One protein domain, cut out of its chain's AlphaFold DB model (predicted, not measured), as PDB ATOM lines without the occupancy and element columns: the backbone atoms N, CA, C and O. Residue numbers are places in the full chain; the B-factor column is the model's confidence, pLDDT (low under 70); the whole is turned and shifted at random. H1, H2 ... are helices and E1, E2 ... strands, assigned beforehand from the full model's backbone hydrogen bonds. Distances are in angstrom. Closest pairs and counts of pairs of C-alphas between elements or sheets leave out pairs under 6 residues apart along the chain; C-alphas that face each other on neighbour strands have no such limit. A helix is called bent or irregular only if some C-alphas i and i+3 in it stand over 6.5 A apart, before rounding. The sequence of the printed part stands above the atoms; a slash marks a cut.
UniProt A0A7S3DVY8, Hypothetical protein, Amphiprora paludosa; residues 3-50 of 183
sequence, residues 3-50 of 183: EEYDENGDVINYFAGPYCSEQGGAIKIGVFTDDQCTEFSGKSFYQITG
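AT A GLANCE: This is residues 3 to 50 of the 183 residues of the protein "Hypothetical protein" of Amphiprora paludosa (UniProt A0A7S3DVY8). A narrow ribbon of two successive hairpins shares the long, bent strand E2, with E1 beside its first part and E3 beside its later part; a small helix, H1, only grazes this sheet. The 48 printed residues give E1, E2, E3, H1, mixed in class; E1 - E2 - E3 is a meander, each strand the antiparallel neighbour of the one before. The whole is elongated, 39 by 22 by 13 A, and only just loose, close to compact (radius of gyration of the C-alphas 12.0 A).

HOW THE PARTS SIT: E1, residues 3 to 5, and E2, residues 11 to 20, form a hairpin; N 4 and O 12, 3.0 A, are within hydrogen-bond range. E2 bends by 57 degrees at residue 17. E2 and E3, residues 27 to 32, form a hairpin, with N 17 and O 30 at 3.0 A, within range. E1 and E3 are apart. H1, residues 45 to 49, has its O i to N i+4 pair within range; the closest C-alphas of E3 and H1, Val 31 and Phe 45, are 6.2 A apart.

IN THESE COORDINATES: E1 begins at C-alpha 3 (17.987, 28.928, -30.196). E2 is 27.3 A long, E3 14.9 A. H1 ends at C-alpha 49 (17.211, 39.496, -31.218).

THE WHOLE: The printed part has no cut. The link E3 to H1 is long. No printed residue is under 70 in pLDDT.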
ATOM      1  N   GLU A   3      16.981  29.962 -30.414       77.00
ATOM      2  CA  GLU A   3      17.987  28.928 -30.196       77.00
ATOM      3  C   GLU A   3      19.359  29.484 -30.581       77.00
ATOM      4  O   GLU A   3      19.529  30.018 -31.679       77.00
ATOM      5  N   GLU A   4      20.336  29.362 -29.687       73.44
ATOM      6  CA  GLU A   4      21.733  29.713 -29.948       73.44
ATOM      7  C   GLU A   4      22.632  28.536 -29.562       73.44
ATOM      8  O   GLU A   4      22.364  27.841 -28.584       73.44
ATOM      9  N   TYR A   5      23.693  28.300 -30.332       75.31
ATOM     10  CA  TYR A   5      24.680  27.267 -30.022       75.31
ATOM     11  C   TYR A   5      25.768  27.860 -29.129       75.31
ATOM     12  O   TYR A   5      26.337  28.902 -29.462       75.31
ATOM     13  N   ASP A   6      26.063  27.204 -28.013       71.19
ATOM     14  CA  ASP A   6      27.183  27.579 -27.158       71.19
ATOM     15  C   ASP A   6      28.537  27.182 -27.786       71.19
ATOM     16  O   ASP A   6      28.607  26.539 -28.837       71.19
ATOM     17  N   GLU A   7      29.647  27.563 -27.145       70.44
ATOM     18  CA  GLU A   7      30.999  27.231 -27.630       70.44
ATOM     19  C   GLU A   7      31.288  25.714 -27.659       70.44
ATOM     20  O   GLU A   7      32.236  25.284 -28.321       70.44
ATOM     21  N   ASN A   8      30.468  24.900 -26.986       74.38
ATOM     22  CA  ASN A   8      30.570  23.443 -26.937       74.38
ATOM     23  C   ASN A   8      29.667  22.746 -27.973       74.38
ATOM     24  O   ASN A   8      29.788  21.534 -28.166       74.38
ATOM     25  N   GLY A   9      28.816  23.497 -28.679       73.06
ATOM     26  CA  GLY A   9      27.846  22.983 -29.644       73.06
ATOM     27  C   GLY A   9      26.504  22.568 -29.032       73.06
ATOM     28  O   GLY A   9      25.694  21.961 -29.735       73.06
ATOM     29  N   ASP A  10      26.256  22.896 -27.764       76.19
ATOM     30  CA  ASP A  10      24.987  22.665 -27.084       76.19
ATOM     31  C   ASP A  10      23.974  23.763 -27.440       76.19
ATOM     32  O   ASP A  10      24.311  24.941 -27.575       76.19
ATOM     33  N   VAL A  11      22.707  23.374 -27.603       77.38
ATOM     34  CA  VAL A  11      21.617  24.305 -27.929       77.38
ATOM     35  C   VAL A  11      21.101  24.953 -26.650       77.38
ATOM     36  O   VAL A  11      20.481  24.292 -25.815       77.38
ATOM     37  N   ILE A  12      21.302  26.263 -26.526       80.50
ATOM     38  CA  ILE A  12      20.698  27.088 -25.483       80.50
ATOM     39  C   ILE A  12      19.399  27.677 -26.029       80.50
ATOM     40  O   ILE A  12      19.380  28.354 -27.058       80.50
ATOM     41  N   ASN A  13      18.303  27.421 -25.317       84.81
ATOM     42  CA  ASN A  13      17.002  28.000 -25.615       84.81
ATOM     43  C   ASN A  13      16.781  29.256 -24.775       84.81
ATOM     44  O   ASN A  13      16.943  29.225 -23.559       84.81
ATOM     45  N   TYR A  14      16.352  30.338 -25.420       87.25
ATOM     46  CA  TYR A  14      15.955  31.571 -24.751       87.25
ATOM     47  C   TYR A  14      14.440  31.772 -24.794       87.25
ATOM     48  O   TYR A  14      13.798  31.715 -25.854       87.25
ATOM     49  N   PHE A  15      13.883  32.074 -23.626       88.25
ATOM     50  CA  PHE A  15      12.467  32.329 -23.389       88.25
ATOM     51  C   PHE A  15      12.285  33.745 -22.848       88.25
ATOM     52  O   PHE A  15      13.129  34.239 -22.112       88.25
ATOM     53  N   ALA A  16      11.200  34.417 -23.224       88.06
ATOM     54  CA  ALA A  16      10.843  35.717 -22.668       88.06
ATOM     55  C   ALA A  16       9.603  35.541 -21.791       88.06
ATOM     56  O   ALA A  16       8.634  34.926 -22.240       88.06
ATOM     57  N   GLY A  17       9.635  36.063 -20.567       87.62
ATOM     58  CA  GLY A  17       8.568  35.846 -19.591       87.62
ATOM     59  C   GLY A  17       8.447  36.964 -18.556       87.62
ATOM     60  O   GLY A  17       9.383  37.748 -18.380       87.62
ATOM     61  N   PRO A  18       7.290  37.078 -17.884       89.62
ATOM     62  CA  PRO A  18       7.093  38.053 -16.822       89.62
ATOM     63  C   PRO A  18       7.806  37.629 -15.529       89.62
ATOM     64  O   PRO A  18       7.823  36.452 -15.178       89.62
ATOM     65  N   TYR A  19       8.335  38.594 -14.781       87.38
ATOM     66  CA  TYR A  19       8.920  38.393 -13.458       87.38
ATOM     67  C   TYR A  19       8.646  39.575 -12.529       87.38
ATOM     68  O   TYR A  19       8.486  40.714 -12.966       87.38
ATOM     69  N   CYS A  20       8.601  39.306 -11.226       85.69
ATOM     70  CA  CYS A  20       8.430  40.347 -10.217       85.69
ATOM     71  C   CYS A  20       9.744  41.101  -9.981       85.69
ATOM     72  O   CYS A  20      10.810  40.490  -9.880       85.69
ATOM     73  N   SER A  21       9.671  42.419  -9.807       81.56
ATOM     74  CA  SER A  21      10.794  43.204  -9.294       81.56
ATOM     75  C   SER A  21      11.197  42.723  -7.897       81.56
ATOM     76  O   SER A  21      10.379  42.175  -7.159       81.56
ATOM     77  N   GLU A  22      12.447  42.965  -7.495       77.06
ATOM     78  CA  GLU A  22      12.956  42.540  -6.178       77.06
ATOM     79  C   GLU A  22      12.124  43.076  -5.000       77.06
ATOM     80  O   GLU A  22      12.075  42.465  -3.935       77.06
ATOM     81  N   GLN A  23      11.445  44.208  -5.195       74.56
ATOM     82  CA  GLN A  23      10.591  44.849  -4.192       74.56
ATOM     83  C   GLN A  23       9.120  44.403  -4.284       74.56
ATOM     84  O   GLN A  23       8.305  44.822  -3.469       74.56
ATOM     85  N   GLY A  24       8.760  43.570  -5.269       76.81
ATOM     86  CA  GLY A  24       7.418  43.010  -5.453       76.81
ATOM     87  C   GLY A  24       6.355  43.978  -5.986       76.81
ATOM     88  O   GLY A  24       5.216  43.565  -6.173       76.81
ATOM     89  N   GLY A  25       6.702  45.244  -6.238       76.44
ATOM     90  CA  GLY A  25       5.762  46.281  -6.692       76.44
ATOM     91  C   GLY A  25       5.618  46.416  -8.211       76.44
ATOM     92  O   GLY A  25       4.828  47.224  -8.674       76.44
ATOM     93  N   ALA A  26       6.383  45.661  -9.002       79.75
ATOM     94  CA  ALA A  26       6.345  45.760 -10.460       79.75
ATOM     95  C   ALA A  26       6.485  44.385 -11.109       79.75
ATOM     96  O   ALA A  26       7.240  43.548 -10.615       79.75
ATOM     97  N   ILE A  27       5.803  44.181 -12.234       85.88
ATOM     98  CA  ILE A  27       5.956  42.993 -13.083       85.88
ATOM     99  C   ILE A  27       6.646  43.437 -14.365       85.88
ATOM    100  O   ILE A  27       6.109  44.273 -15.080       85.88
ATOM    101  N   LYS A  28       7.823  42.894 -14.652       88.50
ATOM    102  CA  LYS A  28       8.656  43.235 -15.813       88.50
ATOM    103  C   LYS A  28       8.805  42.024 -16.721       88.50
ATOM    104  O   LYS A  28       8.540  40.909 -16.283       88.50
ATOM    105  N   ILE A  29       9.246  42.210 -17.958       88.75
ATOM    106  CA  ILE A  29       9.565  41.102 -18.865       88.75
ATOM    107  C   ILE A  29      11.078  40.899 -18.915       88.75
ATOM    108  O   ILE A  29      11.843  41.830 -19.162       88.75
ATOM    109  N   GLY A  30      11.505  39.664 -18.664       86.94
ATOM    110  CA  GLY A  30      12.898  39.236 -18.670       86.94
ATOM    111  C   GLY A  30      13.148  38.119 -19.676       86.94
ATOM    112  O   GLY A  30      12.213  37.584 -20.277       86.94
ATOM    113  N   VAL A  31      14.422  37.767 -19.849       90.38
ATOM    114  CA  VAL A  31      14.843  36.620 -20.661       90.38
ATOM    115  C   VAL A  31      15.370  35.520 -19.755       90.38
ATOM    116  O   VAL A  31      16.150  35.781 -18.840       90.38
ATOM    117  N   PHE A  32      14.974  34.293 -20.058       91.81
ATOM    118  CA  PHE A  32      15.234  33.086 -19.293       91.81
ATOM    119  C   PHE A  32      15.816  31.999 -20.186       91.81
ATOM    120  O   PHE A  32      15.685  32.055 -21.412       91.81
ATOM    121  N   THR A  33      16.469  31.024 -19.567       90.06
ATOM    122  CA  THR A  33      17.056  29.862 -20.258       90.06
ATOM    123  C   THR A  33      16.207  28.594 -20.135       90.06
ATOM    124  O   THR A  33      16.456  27.603 -20.820       90.06
ATOM    125  N   ASP A  34      15.156  28.645 -19.317       87.50
ATOM    126  CA  ASP A  34      14.174  27.588 -19.112       87.50
ATOM    127  C   ASP A  34      12.765  28.029 -19.534       87.50
ATOM    128  O   ASP A  34      12.419  29.213 -19.528       87.50
ATOM    129  N   ASP A  35      11.921  27.058 -19.874       84.44
ATOM    130  CA  ASP A  35      10.539  27.292 -20.300       84.44
ATOM    131  C   ASP A  35       9.603  27.687 -19.143       84.44
ATOM    132  O   ASP A  35       8.524  28.231 -19.384       84.44
ATOM    133  N   GLN A  36      10.024  27.468 -17.892       87.12
ATOM    134  CA  GLN A  36       9.305  27.893 -16.689       87.12
ATOM    135  C   GLN A  36       9.662  29.324 -16.254       87.12
ATOM    136  O   GLN A  36       9.088  29.817 -15.282       87.12
ATOM    137  N   CYS A  37      10.561  30.005 -16.974       85.00
ATOM    138  CA  CYS A  37      11.008  31.366 -16.682       85.00
ATOM    139  C   CYS A  37      11.542  31.538 -15.245       85.00
ATOM    140  O   CYS A  37      11.209  32.500 -14.552       85.00
ATOM    141  N   THR A  38      12.352  30.586 -14.782       85.94
ATOM    142  CA  THR A  38      12.916  30.561 -13.423       85.94
ATOM    143  C   THR A  38      14.398  30.931 -13.372       85.94
ATOM    144  O   THR A  38      14.858  31.477 -12.367       85.94
ATOM    145  N   GLU A  39      15.141  30.689 -14.448       87.69
ATOM    146  CA  GLU A  39      16.576  30.922 -14.554       87.69
ATOM    147  C   GLU A  39      16.868  32.052 -15.543       87.69
ATOM    148  O   GLU A  39      16.742  31.899 -16.763       87.69
ATOM    149  N   PHE A  40      17.263  33.210 -15.007       87.62
ATOM    150  CA  PHE A  40      17.592  34.381 -15.813       87.62
ATOM    151  C   PHE A  40      18.752  34.103 -16.764       87.62
ATOM    152  O   PHE A  40      19.803  33.590 -16.383       87.62
ATOM    153  N   SER A  41      18.577  34.538 -18.006       85.12
ATOM    154  CA  SER A  41      19.647  34.572 -18.987       85.12
ATOM    155  C   SER A  41      20.664  35.656 -18.629       85.12
ATOM    156  O   SER A  41      20.308  36.789 -18.311       85.12
ATOM    157  N   GLY A  42      21.953  35.338 -18.769       81.50
ATOM    158  CA  GLY A  42      23.028  36.334 -18.735       81.50
ATOM    159  C   GLY A  42      23.056  37.259 -19.962       81.50
ATOM    160  O   GLY A  42      23.858  38.191 -19.997       81.50
ATOM    161  N   LYS A  43      22.205  37.005 -20.969       81.38
ATOM    162  CA  LYS A  43      22.043  37.828 -22.173       81.38
ATOM    163  C   LYS A  43      20.710  38.570 -22.161       81.38
ATOM    164  O   LYS A  43      19.671  37.994 -21.838       81.38
ATOM    165  N   SER A  44      20.729  39.830 -22.589       81.56
ATOM    166  CA  SER A  44      19.512  40.616 -22.783       81.56
ATOM    167  C   SER A  44      18.783  40.224 -24.070       81.56
ATOM    168  O   SER A  44      19.383  39.730 -25.027       81.56
ATOM    169  N   PHE A  45      17.479  40.504 -24.130       83.06
ATOM    170  CA  PHE A  45      16.673  40.259 -25.331       83.06
ATOM    171  C   PHE A  45      17.226  40.981 -26.569       83.06
ATOM    172  O   PHE A  45      17.197  40.436 -27.673       83.06
ATOM    173  N   TYR A  46      17.803  42.169 -26.374       83.25
ATOM    174  CA  TYR A  46      18.465  42.930 -27.429       83.25
ATOM    175  C   TYR A  46      19.710  42.226 -27.970       83.25
ATOM    176  O   TYR A  46      19.920  42.200 -29.177       83.25
ATOM    177  N   GLN A  47      20.520  41.607 -27.109       82.25
ATOM    178  CA  GLN A  47      21.706  40.863 -27.549       82.25
ATOM    179  C   GLN A  47      21.351  39.626 -28.378       82.25
ATOM    180  O   GLN A  47      22.140  39.214 -29.220       82.25
ATOM    181  N   ILE A  48      20.175  39.052 -28.132       82.62
ATOM    182  CA  ILE A  48      19.698  37.834 -28.789       82.62
ATOM    183  C   ILE A  48      18.979  38.180 -30.104       82.62
ATOM    184  O   ILE A  48      19.235  37.576 -31.140       82.62
ATOM    185  N   THR A  49      18.119  39.203 -30.095       82.75
ATOM    186  CA  THR A  49      17.211  39.496 -31.218       82.75
ATOM    187  C   THR A  49      17.553  40.760 -32.010       82.75
ATOM    188  O   THR A  49      17.060  40.928 -33.123       82.75
ATOM    189  N   GLY A  50      18.364  41.661 -31.453       81.75
ATOM    190  CA  GLY A  50      18.599  43.009 -31.984       81.75
ATOM    191  C   GLY A  50      17.473  44.013 -31.706       81.75
ATOM    192  O   GLY A  50      17.577  45.163 -32.130       81.75
TER     193      GLY A  50